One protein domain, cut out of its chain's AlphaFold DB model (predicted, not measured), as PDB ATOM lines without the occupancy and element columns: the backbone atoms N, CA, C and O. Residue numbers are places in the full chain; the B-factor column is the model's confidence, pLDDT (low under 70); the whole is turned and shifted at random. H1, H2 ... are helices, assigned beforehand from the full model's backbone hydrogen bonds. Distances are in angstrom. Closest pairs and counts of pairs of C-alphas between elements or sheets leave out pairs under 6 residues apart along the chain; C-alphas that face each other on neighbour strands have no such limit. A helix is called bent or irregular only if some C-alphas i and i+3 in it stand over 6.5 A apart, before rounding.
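Overview. This is residues 2 to 85 of the 130 residues of the protein "DUF1624 domain-containing protein" of Methanocorpusculum sp (UniProt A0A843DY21). Two long helices, H3 and H1, lie side by side and run opposite ways as the shaft of a rod. Short H2 and the loop of residues 41 to 54 lie at one end, the tail of residues 73 to 85 at the other. The 84 printed residues, 41 of them in named elements, run H1, H2, H3, all helix, with no named strand; the whole is loose, radius of gyration of the C-alphas 16.4 A, spanning 50 by 24 by 22 A.

Along the chain. Find C-alpha 55 at (-39.112, -29.719, 20.856); from there H3, residues 55 to 72, runs 24.6 A to C-alpha 72 at (-49.495, -16.248, 38.684). H1, residues 12 to 28, starts at (-48.949, -13.110, 25.998) and spans 24.2 A. H2, residues 35 to 40, is irregular: C-alphas 36 and 39 are 7.1 A apart.

Arrangement. Look at Gly 18 and Gly 60: their C-alphas, 3.7 A apart, are the closest where H1 and H3 touch, at a shallow tilt of 22 degrees, opposite ways. H2 and H3 only just touch, with 3 pairs of C-alphas within 8 A, through residues 55 to 56 of H3 alone; the closest C-alphas, Phe 40 and Leu 55, are 5.2 A apart. H1 and H2 are apart. O i to N i+4 pairs are within hydrogen-bond range in 11 of 13 in H1, 13 of 14 in H3 and 0 of 2 in H2, where 2 of 3 O i to N i+3 pairs are.

Size, cuts and confidence. The C-alphas farthest apart, Pro 45 and Ala 84, are 51.2 A apart. The printed part has no cut; the H2 to H3 link is long, 14 residues. Look for pLDDT under 70 at residues 2 to 7.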
ATOM      1  N   ILE A   2     -32.333 -16.351  31.914       57.47
ATOM      2  CA  ILE A   2     -33.041 -17.049  30.837       57.47
ATOM      3  C   ILE A   2     -33.913 -16.010  30.095       57.47
ATOM      4  O   ILE A   2     -34.731 -15.358  30.749       57.47
ATOM      5  N   PRO A   3     -33.756 -15.806  28.772       58.09
ATOM      6  CA  PRO A   3     -34.326 -14.645  28.076       58.09
ATOM      7  C   PRO A   3     -35.859 -14.570  28.165       58.09
ATOM      8  O   PRO A   3     -36.416 -13.486  28.326       58.09
ATOM      9  N   PHE A   4     -36.541 -15.717  28.184       60.22
ATOM     10  CA  PHE A   4     -38.004 -15.830  28.294       60.22
ATOM     11  C   PHE A   4     -38.551 -15.525  29.703       60.22
ATOM     12  O   PHE A   4     -39.725 -15.189  29.857       60.22
ATOM     13  N   LEU A   5     -37.702 -15.571  30.732       61.19
ATOM     14  CA  LEU A   5     -38.045 -15.208  32.113       61.19
ATOM     15  C   LEU A   5     -37.635 -13.775  32.468       61.19
ATOM     16  O   LEU A   5     -37.884 -13.321  33.584       61.19
ATOM     17  N   SER A   6     -37.059 -13.030  31.520       67.19
ATOM     18  CA  SER A   6     -36.835 -11.598  31.694       67.19
ATOM     19  C   SER A   6     -38.162 -10.900  31.999       67.19
ATOM     20  O   SER A   6     -39.167 -11.118  31.310       67.19
ATOM     21  N   GLY A   7     -38.166 -10.035  33.017       66.00
ATOM     22  CA  GLY A   7     -39.335  -9.231  33.391       66.00
ATOM     23  C   GLY A   7     -39.820  -8.304  32.271       66.00
ATOM     24  O   GLY A   7     -40.955  -7.848  32.309       66.00
ATOM     25  N   LYS A   8     -38.990  -8.070  31.245       76.19
ATOM     26  CA  LYS A   8     -39.335  -7.246  30.078       76.19
ATOM     27  C   LYS A   8     -40.284  -7.947  29.096       76.19
ATOM     28  O   LYS A   8     -40.999  -7.272  28.365       76.19
ATOM     29  N   VAL A   9     -40.296  -9.283  29.061       83.44
ATOM     30  CA  VAL A   9     -41.146 -10.057  28.140       83.44
ATOM     31  C   VAL A   9     -42.545 -10.200  28.742       83.44
ATOM     32  O   VAL A   9     -42.697 -10.750  29.835       83.44
ATOM     33  N   GLN A  10     -43.563  -9.723  28.027       89.38
ATOM     34  CA  GLN A  10     -44.973  -9.813  28.423       89.38
ATOM     35  C   GLN A  10     -45.475 -11.270  28.400       89.38
ATOM     36  O   GLN A  10     -44.947 -12.098  27.664       89.38
ATOM     37  N   TRP A  11     -46.504 -11.592  29.189       89.81
ATOM     38  CA  TRP A  11     -47.025 -12.962  29.336       89.81
ATOM     39  C   TRP A  11     -47.693 -13.518  28.068       89.81
ATOM     40  O   TRP A  11     -47.671 -14.729  27.855       89.81
ATOM     41  N   PHE A  12     -48.252 -12.664  27.208       93.81
ATOM     42  CA  PHE A  12     -48.949 -13.110  25.998       93.81
ATOM     43  C   PHE A  12     -47.984 -13.609  24.913       93.81
ATOM     44  O   PHE A  12     -48.358 -14.455  24.110       93.81
ATOM     45  N   ILE A  13     -46.728 -13.142  24.905       93.31
ATOM     46  CA  ILE A  13     -45.706 -13.563  23.932       93.31
ATOM     47  C   ILE A  13     -45.441 -15.081  24.023       93.31
ATOM     48  O   ILE A  13     -45.603 -15.769  23.010       93.31
ATOM     49  N   PRO A  14     -45.084 -15.652  25.195       94.38
ATOM     50  CA  PRO A  14     -44.943 -17.098  25.341       94.38
ATOM     51  C   PRO A  14     -46.283 -17.839  25.186       94.38
ATOM     52  O   PRO A  14     -46.288 -18.959  24.694       94.38
ATOM     53  N   ALA A  15     -47.427 -17.223  25.520       95.81
ATOM     54  CA  ALA A  15     -48.731 -17.859  25.304       95.81
ATOM     55  C   ALA A  15     -49.018 -18.096  23.813       95.81
ATOM     56  O   ALA A  15     -49.274 -19.223  23.400       95.81
ATOM     57  N   VAL A  16     -48.936 -17.041  22.997       96.69
ATOM     58  CA  VAL A  16     -49.242 -17.100  21.560       96.69
ATOM     59  C   VAL A  16     -48.239 -17.984  20.824       96.69
ATOM     60  O   VAL A  16     -48.641 -18.819  20.018       96.69
ATOM     61  N   SER A  17     -46.944 -17.855  21.125       95.88
ATOM     62  CA  SER A  17     -45.922 -18.736  20.540       95.88
ATOM     63  C   SER A  17     -46.108 -20.196  20.959       95.88
ATOM     64  O   SER A  17     -46.003 -21.081  20.114       95.88
ATOM     65  N   GLY A  18     -46.463 -20.451  22.223       96.50
ATOM     66  CA  GLY A  18     -46.755 -21.792  22.720       96.50
ATOM     67  C   GLY A  18     -47.937 -22.446  22.005       96.50
ATOM     68  O   GLY A  18     -47.808 -23.565  21.507       96.50
ATOM     69  N   ILE A  19     -49.052 -21.721  21.868       97.81
ATOM     70  CA  ILE A  19     -50.223 -22.163  21.091       97.81
ATOM     71  C   ILE A  19     -49.833 -22.409  19.629       97.81
ATOM     72  O   ILE A  19     -50.184 -23.445  19.073       97.81
ATOM     73  N   GLY A  20     -49.070 -21.497  19.019       97.44
ATOM     74  CA  GLY A  20     -48.607 -21.630  17.638       97.44
ATOM     75  C   GLY A  20     -47.772 -22.891  17.403       97.44
ATOM     76  O   GLY A  20     -47.996 -23.584  16.417       97.44
ATOM     77  N   ILE A  21     -46.864 -23.235  18.323       96.94
ATOM     78  CA  ILE A  21     -46.048 -24.461  18.246       96.94
ATOM     79  C   ILE A  21     -46.912 -25.716  18.391       96.94
ATOM     80  O   ILE A  21     -46.715 -26.686  17.658       96.94
ATOM     81  N   ILE A  22     -47.879 -25.710  19.311       96.94
ATOM     82  CA  ILE A  22     -48.787 -26.850  19.493       96.94
ATOM     83  C   ILE A  22     -49.653 -27.038  18.244       96.94
ATOM     84  O   ILE A  22     -49.772 -28.155  17.750       96.94
ATOM     85  N   ILE A  23     -50.192 -25.959  17.674       97.19
ATOM     86  CA  ILE A  23     -50.955 -26.021  16.420       97.19
ATOM     87  C   ILE A  23     -50.066 -26.502  15.266       97.19
ATOM     88  O   ILE A  23     -50.482 -27.375  14.508       97.19
ATOM     89  N   LEU A  24     -48.835 -25.990  15.154       95.25
ATOM     90  CA  LEU A  24     -47.862 -26.432  14.153       95.25
ATOM     91  C   LEU A  24     -47.607 -27.941  14.247       95.25
ATOM     92  O   LEU A  24     -47.501 -28.604  13.219       95.25
ATOM     93  N   SER A  25     -47.570 -28.497  15.462       94.44
ATOM     94  CA  SER A  25     -47.366 -29.934  15.657       94.44
ATOM     95  C   SER A  25     -48.429 -30.785  14.964       94.44
ATOM     96  O   SER A  25     -48.087 -31.817  14.397       94.44
ATOM     97  N   CYS A  26     -49.686 -30.330  14.910       93.69
ATOM     98  CA  CYS A  26     -50.766 -31.043  14.225       93.69
ATOM     99  C   CYS A  26     -50.500 -31.212  12.723       93.69
ATOM    100  O   CYS A  26     -50.939 -32.195  12.138       93.69
ATOM    101  N   PHE A  27     -49.761 -30.285  12.107       92.00
ATOM    102  CA  PHE A  27     -49.377 -30.366  10.694       92.00
ATOM    103  C   PHE A  27     -48.115 -31.201  10.460       92.00
ATOM    104  O   PHE A  27     -47.877 -31.648   9.344       92.00
ATOM    105  N   LEU A  28     -47.297 -31.396  11.497       90.31
ATOM    106  CA  LEU A  28     -46.045 -32.151  11.422       90.31
ATOM    107  C   LEU A  28     -46.211 -33.623  11.829       90.31
ATOM    108  O   LEU A  28     -45.284 -34.414  11.654       90.31
ATOM    109  N   GLN A  29     -47.380 -34.010  12.349       85.62
ATOM    110  CA  GLN A  29     -47.682 -35.398  12.693       85.62
ATOM    111  C   GLN A  29     -47.518 -36.314  11.473       85.62
ATOM    112  O   GLN A  29     -48.099 -36.085  10.415       85.62
ATOM    113  N   GLY A  30     -46.716 -37.369  11.631       83.06
ATOM    114  CA  GLY A  30     -46.471 -38.366  10.583       83.06
ATOM    115  C   GLY A  30     -45.425 -37.969   9.536       83.06
ATOM    116  O   GLY A  30     -45.130 -38.772   8.649       83.06
ATOM    117  N   VAL A  31     -44.818 -36.781   9.634       87.81
ATOM    118  CA  VAL A  31     -43.699 -36.401   8.764       87.81
ATOM    119  C   VAL A  31     -42.451 -37.175   9.186       87.81
ATOM    120  O   VAL A  31     -41.909 -36.975  10.273       87.81
ATOM    121  N   SER A  32     -41.988 -38.067   8.310       89.56
ATOM    122  CA  SER A  32     -40.722 -38.776   8.506       89.56
ATOM    123  C   SER A  32     -39.549 -37.850   8.205       89.56
ATOM    124  O   SER A  32     -39.536 -37.163   7.182       89.56
ATOM    125  N   GLY A  33     -38.562 -37.843   9.096       91.12
ATOM    126  CA  GLY A  33     -37.377 -37.005   8.983       91.12
ATOM    127  C   GLY A  33     -36.085 -37.807   8.880       91.12
ATOM    128  O   GLY A  33     -36.050 -38.965   8.467       91.12
ATOM    129  N   ASN A  34     -34.996 -37.153   9.262       92.12
ATOM    130  CA  ASN A  34     -33.667 -37.737   9.373       92.12
ATOM    131  C   ASN A  34     -33.139 -37.530  10.801       92.12
ATOM    132  O   ASN A  34     -33.805 -36.939  11.650       92.12
ATOM    133  N   LEU A  35     -31.910 -37.972  11.063       91.56
ATOM    134  CA  LEU A  35     -31.277 -37.821  12.374       91.56
ATOM    135  C   LEU A  35     -31.221 -36.356  12.861       91.56
ATOM    136  O   LEU A  35     -31.392 -36.099  14.047       91.56
ATOM    137  N   LEU A  36     -31.024 -35.390  11.956       93.56
ATOM    138  CA  LEU A  36     -30.945 -33.961  12.296       93.56
ATOM    139  C   LEU A  36     -32.307 -33.358  12.662       93.56
ATOM    140  O   LEU A  36     -32.356 -32.330  13.335       93.56
ATOM    141  N   LEU A  37     -33.404 -33.981  12.225       93.69
ATOM    142  CA  LEU A  37     -34.766 -33.527  12.496       93.69
ATOM    143  C   LEU A  37     -35.398 -34.191  13.729       93.69
ATOM    144  O   LEU A  37     -36.485 -33.782  14.142       93.69
ATOM    145  N   LEU A  38     -34.704 -35.141  14.369       92.62
ATOM    146  CA  LEU A  38     -35.134 -35.734  15.640       92.62
ATOM    147  C   LEU A  38     -35.460 -34.682  16.711       92.62
ATOM    148  O   LEU A  38     -36.531 -34.756  17.301       92.62
ATOM    149  N   PRO A  39     -34.640 -33.640  16.957       93.38
ATOM    150  CA  PRO A  39     -34.996 -32.645  17.967       93.38
ATOM    151  C   PRO A  39     -36.326 -31.936  17.684       93.38
ATOM    152  O   PRO A  39     -36.955 -31.436  18.608       93.38
ATOM    153  N   PHE A  40     -36.777 -31.896  16.427       93.69
ATOM    154  CA  PHE A  40     -37.993 -31.206  16.000       93.69
ATOM    155  C   PHE A  40     -39.228 -32.108  15.919       93.69
ATOM    156  O   PHE A  40     -40.288 -31.626  15.529       93.69
ATOM    157  N   GLY A  41     -39.123 -33.387  16.286       92.12
ATOM    158  CA  GLY A  41     -40.272 -34.294  16.270       92.12
ATOM    159  C   GLY A  41     -40.474 -35.042  14.958       92.12
ATOM    160  O   GLY A  41     -41.522 -35.655  14.789       92.12
ATOM    161  N   MET A  42     -39.489 -35.043  14.053       93.44
ATOM    162  CA  MET A  42     -39.548 -35.798  12.794       93.44
ATOM    163  C   MET A  42     -38.513 -36.929  12.821       93.44
ATOM    164  O   MET A  42     -37.394 -36.764  12.323       93.44
ATOM    165  N   PRO A  43     -38.843 -38.072  13.444       92.75
ATOM    166  CA  PRO A  43     -37.940 -39.209  13.506       92.75
ATOM    167  C   PRO A  43     -37.768 -39.869  12.135       92.75
ATOM    168  O   PRO A  43     -38.639 -39.796  11.267       92.75
ATOM    169  N   TYR A  44     -36.629 -40.534  11.948       92.19
ATOM    170  CA  TYR A  44     -36.416 -41.400  10.793       92.19
ATOM    171  C   TYR A  44     -37.137 -42.749  10.986       92.19
ATOM    172  O   TYR A  44     -37.371 -43.163  12.128       92.19
ATOM    173  N   PRO A  45     -37.478 -43.467   9.900       91.50
ATOM    174  CA  PRO A  45     -38.137 -44.767  10.001       91.50
ATOM    175  C   PRO A  45     -37.327 -45.769  10.836       91.50
ATOM    176  O   PRO A  45     -36.146 -45.988  10.578       91.50
ATOM    177  N   GLY A  46     -37.967 -46.385  11.831       90.00
ATOM    178  CA  GLY A  46     -37.334 -47.361  12.726       90.00
ATOM    179  C   GLY A  46     -36.690 -46.768  13.982       90.00
ATOM    180  O   GLY A  46     -36.211 -47.525  14.823       90.00
ATOM    181  N   PHE A  47     -36.700 -45.443  14.157       91.62
ATOM    182  CA  PHE A  47     -36.350 -44.843  15.441       91.62
ATOM    183  C   PHE A  47     -37.425 -45.159  16.490       91.62
ATOM    184  O   PHE A  47     -38.610 -44.906  16.278       91.62
ATOM    185  N   THR A  48     -36.998 -45.678  17.639       89.31
ATOM    186  CA  THR A  48     -37.845 -45.880  18.813       89.31
ATOM    187  C   THR A  48     -37.052 -45.538  20.063       89.31
ATOM    188  O   THR A  48     -35.865 -45.850  20.168       89.31
ATOM    189  N   SER A  49     -37.698 -44.858  20.998       89.75
ATOM    190  CA  SER A  49     -37.142 -44.531  22.302       89.75
ATOM    191  C   SER A  49     -38.296 -44.335  23.271       89.75
ATOM    192  O   SER A  49     -39.325 -43.769  22.906       89.75
ATOM    193  N   ILE A  50     -38.111 -44.817  24.496       85.62
ATOM    194  CA  ILE A  50     -39.102 -44.690  25.570       85.62
ATOM    195  C   ILE A  50     -39.191 -43.231  26.043       85.62
ATOM    196  O   ILE A  50     -40.283 -42.747  26.309       85.62
ATOM    197  N   ASP A  51     -38.058 -42.520  26.049       86.69
ATOM    198  CA  ASP A  51     -37.922 -41.164  26.599       86.69
ATOM    199  C   ASP A  51     -37.658 -40.118  25.502       86.69
ATOM    200  O   ASP A  51     -36.828 -39.216  25.646       86.69
ATOM    201  N   TYR A  52     -38.301 -40.260  24.344       91.50
ATOM    202  CA  TYR A  52     -38.170 -39.276  23.271       91.50
ATOM    203  C   TYR A  52     -39.254 -38.206  23.359       91.50
ATOM    204  O   TYR A  52     -40.383 -38.419  22.930       91.50
ATOM    205  N   GLU A  53     -38.858 -37.028  23.846       92.88
ATOM    206  CA  GLU A  53     -39.724 -35.853  23.933       92.88
ATOM    207  C   GLU A  53     -39.184 -34.707  23.056       92.88
ATOM    208  O   GLU A  53     -38.281 -33.971  23.469       92.88
ATOM    209  N   PRO A  54     -39.687 -34.550  21.816       94.25
ATOM    210  CA  PRO A  54     -39.173 -33.563  20.868       94.25
ATOM    211  C   PRO A  54     -39.549 -32.121  21.227       94.25
ATOM    212  O   PRO A  54     -40.532 -31.857  21.917       94.25
ATOM    213  N   LEU A  55     -38.826 -31.147  20.667       94.56
ATOM    214  CA  LEU A  55     -39.112 -29.719  20.856       94.56
ATOM    215  C   LEU A  55     -40.527 -29.339  20.407       94.56
ATOM    216  O   LEU A  55     -41.167 -28.506  21.042       94.56
ATOM    217  N   ILE A  56     -41.034 -29.929  19.329       95.75
ATOM    218  CA  ILE A  56     -42.414 -29.733  18.879       95.75
ATOM    219  C   ILE A  56     -43.175 -31.017  19.226       95.75
ATOM    220  O   ILE A  56     -42.798 -32.064  18.705       95.75
ATOM    221  N   PRO A  57     -44.219 -30.980  20.079       95.56
ATOM    222  CA  PRO A  57     -44.917 -29.805  20.623       95.56
ATOM    223  C   PRO A  57     -44.419 -29.296  21.989       95.56
ATOM    224  O   PRO A  57     -44.903 -28.262  22.456       95.56
ATOM    225  N   TRP A  58     -43.510 -30.002  22.669       96.00
ATOM    226  CA  TRP A  58     -43.268 -29.805  24.107       96.00
ATOM    227  C   TRP A  58     -42.713 -28.443  24.494       96.00
ATOM    228  O   TRP A  58     -43.047 -27.919  25.560       96.00
ATOM    229  N   PHE A  59     -41.932 -27.811  23.623       95.56
ATOM    230  CA  PHE A  59     -41.497 -26.436  23.828       95.56
ATOM    231  C   PHE A  59     -42.693 -25.477  23.884       95.56
ATOM    232  O   PHE A  59     -42.699 -24.536  24.675       95.56
ATOM    233  N   GLY A  60     -43.757 -25.752  23.125       95.94
ATOM    234  CA  GLY A  60     -45.004 -25.003  23.215       95.94
ATOM    235  C   GLY A  60     -45.673 -25.144  24.584       95.94
ATOM    236  O   GLY A  60     -46.031 -24.139  25.197       95.94
ATOM    237  N   VAL A  61     -45.751 -26.370  25.112       96.50
ATOM    238  CA  VAL A  61     -46.269 -26.651  26.467       96.50
ATOM    239  C   VAL A  61     -45.440 -25.930  27.535       96.50
ATOM    240  O   VAL A  61     -45.995 -25.289  28.431       96.50
ATOM    241  N   MET A  62     -44.110 -25.955  27.409       95.38
ATOM    242  CA  MET A  62     -43.204 -25.221  28.294       95.38
ATOM    243  C   MET A  62     -43.504 -23.713  28.279       95.38
ATOM    244  O   MET A  62     -43.598 -23.093  29.342       95.38
ATOM    245  N   LEU A  63     -43.696 -23.112  27.100       95.25
ATOM    246  CA  LEU A  63     -44.003 -21.685  26.969       95.25
ATOM    247  C   LEU A  63     -45.365 -21.315  27.574       95.25
ATOM    248  O   LEU A  63     -45.474 -20.269  28.221       95.25
ATOM    249  N   LEU A  64     -46.376 -22.180  27.461       96.69
ATOM    250  CA  LEU A  64     -47.640 -21.997  28.183       96.69
ATOM    251  C   LEU A  64     -47.420 -21.981  29.701       96.69
ATOM    252  O   LEU A  64     -47.937 -21.095  30.385       96.69
ATOM    253  N   GLY A  65     -46.587 -22.885  30.220       94.56
ATOM    254  CA  GLY A  65     -46.171 -22.884  31.625       94.56
ATOM    255  C   GLY A  65     -45.452 -21.594  32.038       94.56
ATOM    256  O   GLY A  65     -45.742 -21.033  33.095       94.56
ATOM    257  N   VAL A  66     -44.567 -21.059  31.187       92.94
ATOM    258  CA  VAL A  66     -43.902 -19.760  31.413       92.94
ATOM    259  C   VAL A  66     -44.915 -18.613  31.446       92.94
ATOM    260  O   VAL A  66     -44.812 -17.730  32.301       92.94
ATOM    261  N   SER A  67     -45.895 -18.611  30.540       94.31
ATOM    262  CA  SER A  67     -46.966 -17.610  30.523       94.31
ATOM    263  C   SER A  67     -47.798 -17.661  31.806       94.31
ATOM    264  O   SER A  67     -47.958 -16.636  32.476       94.31
ATOM    265  N   ALA A  68     -48.228 -18.859  32.211       93.88
ATOM    266  CA  ALA A  68     -48.935 -19.076  33.468       93.88
ATOM    267  C   ALA A  68     -48.101 -18.595  34.665       93.88
ATOM    268  O   ALA A  68     -48.602 -17.858  35.511       93.88
ATOM    269  N   GLY A  69     -46.805 -18.917  34.700       91.56
ATOM    270  CA  GLY A  69     -45.878 -18.434  35.721       91.56
ATOM    271  C   GLY A  69     -45.788 -16.907  35.781       91.56
ATOM    272  O   GLY A  69     -45.795 -16.342  36.868       91.56
ATOM    273  N   LYS A  70     -45.778 -16.214  34.636       89.62
ATOM    274  CA  LYS A  70     -45.774 -14.740  34.589       89.62
ATOM    275  C   LYS A  70     -47.077 -14.117  35.107       89.62
ATOM    276  O   LYS A  70     -47.017 -13.048  35.710       89.62
ATOM    277  N   ILE A  71     -48.223 -14.764  34.889       91.12
ATOM    278  CA  ILE A  71     -49.542 -14.309  35.374       91.12
ATOM    279  C   ILE A  71     -49.692 -14.570  36.880       91.12
ATOM    280  O   ILE A  71     -50.154 -13.712  37.634       91.12
ATOM    281  N   LEU A  72     -49.301 -15.765  37.318       91.69
ATOM    282  CA  LEU A  72     -49.495 -16.248  38.684       91.69
ATOM    283  C   LEU A  72     -48.406 -15.771  39.650       91.69
ATOM    284  O   LEU A  72     -48.679 -15.596  40.837       91.69
ATOM    285  N   TYR A  73     -47.191 -15.541  39.150       89.62
ATOM    286  CA  TYR A  73     -46.027 -15.131  39.934       89.62
ATOM    287  C   TYR A  73     -45.295 -13.926  39.307       89.62
ATOM    288  O   TYR A  73     -44.111 -14.027  38.959       89.62
ATOM    289  N   PRO A  74     -45.961 -12.766  39.137       86.19
ATOM    290  CA  PRO A  74     -45.321 -11.569  38.604       86.19
ATOM    291  C   PRO A  74     -44.101 -11.177  39.454       86.19
ATOM    292  O   PRO A  74     -44.169 -11.098  40.680       86.19
ATOM    293  N   ALA A  75     -42.956 -10.964  38.796       83.25
ATOM    294  CA  ALA A  75     -41.663 -10.710  39.447       83.25
ATOM    295  C   ALA A  75     -41.252 -11.775  40.493       83.25
ATOM    296  O   ALA A  75     -40.520 -11.475  41.436       83.25
ATOM    297  N   GLY A  76     -41.731 -13.017  40.344       82.25
ATOM    298  CA  GLY A  76     -41.467 -14.113  41.279       82.25
ATOM    299  C   GLY A  76     -42.271 -14.040  42.580       82.25
ATOM    300  O   GLY A  76     -42.068 -14.868  43.465       82.25
ATOM    301  N   LYS A  77     -43.188 -13.073  42.714       84.31
ATOM    302  CA  LYS A  77     -44.075 -12.940  43.872       84.31
ATOM    303  C   LYS A  77     -45.454 -13.465  43.528       84.31
ATOM    304  O   LYS A  77     -45.970 -13.196  42.451       84.31
ATOM    305  N   ARG A  78     -46.056 -14.193  44.465       84.81
ATOM    306  CA  ARG A  78     -47.406 -14.739  44.326       84.81
ATOM    307  C   ARG A  78     -48.409 -13.619  44.034       84.81
ATOM    308  O   ARG A  78     -48.483 -12.645  44.778       84.81
ATOM    309  N   SER A  79     -49.154 -13.768  42.943       87.19
ATOM    310  CA  SER A  79     -50.191 -12.829  42.516       87.19
ATOM    311  C   SER A  79     -51.376 -12.822  43.483       87.19
ATOM    312  O   SER A  79     -51.649 -13.812  44.166       87.19
ATOM    313  N   THR A  80     -52.136 -11.728  43.476       84.25
ATOM    314  CA  THR A  80     -53.419 -11.615  44.179       84.25
ATOM    315  C   THR A  80     -54.441 -12.641  43.696       84.25
ATOM    316  O   THR A  80     -55.291 -13.047  44.476       84.25
ATOM    317  N   LEU A  81     -54.319 -13.149  42.464       84.62
ATOM    318  CA  LEU A  81     -55.140 -14.262  41.962       84.62
ATOM    319  C   LEU A  81     -54.999 -15.538  42.804       84.62
ATOM    320  O   LEU A  81     -55.906 -16.360  42.850       84.62
ATOM    321  N   LEU A  82     -53.858 -15.704  43.473       85.44
ATOM    322  CA  LEU A  82     -53.580 -16.839  44.341       85.44
ATOM    323  C   LEU A  82     -53.707 -16.471  45.822       85.44
ATOM    324  O   LEU A  82     -53.376 -17.310  46.652       85.44
ATOM    325  N   SER A  83     -54.131 -15.258  46.194       77.62
ATOM    326  CA  SER A  83     -54.132 -14.809  47.599       77.62
ATOM    327  C   SER A  83     -55.064 -15.629  48.495       77.62
ATOM    328  O   SER A  83     -54.778 -15.784  49.678       77.62
ATOM    329  N   ALA A  84     -56.132 -16.193  47.927       81.00
ATOM    330  CA  ALA A  84     -57.113 -16.996  48.648       81.00
ATOM    331  C   ALA A  84     -56.674 -18.449  48.901       81.00
ATOM    332  O   ALA A  84     -57.322 -19.136  49.691       81.00
ATOM    333  N   LEU A  85     -55.612 -18.955  48.250       81.94
ATOM    334  CA  LEU A  85     -55.188 -20.333  48.520       81.94
ATOM    335  C   LEU A  85     -54.429 -20.395  49.858       81.94
ATOM    336  O   LEU A  85     -53.543 -19.566  50.094       81.94
TER     337      LEU A  85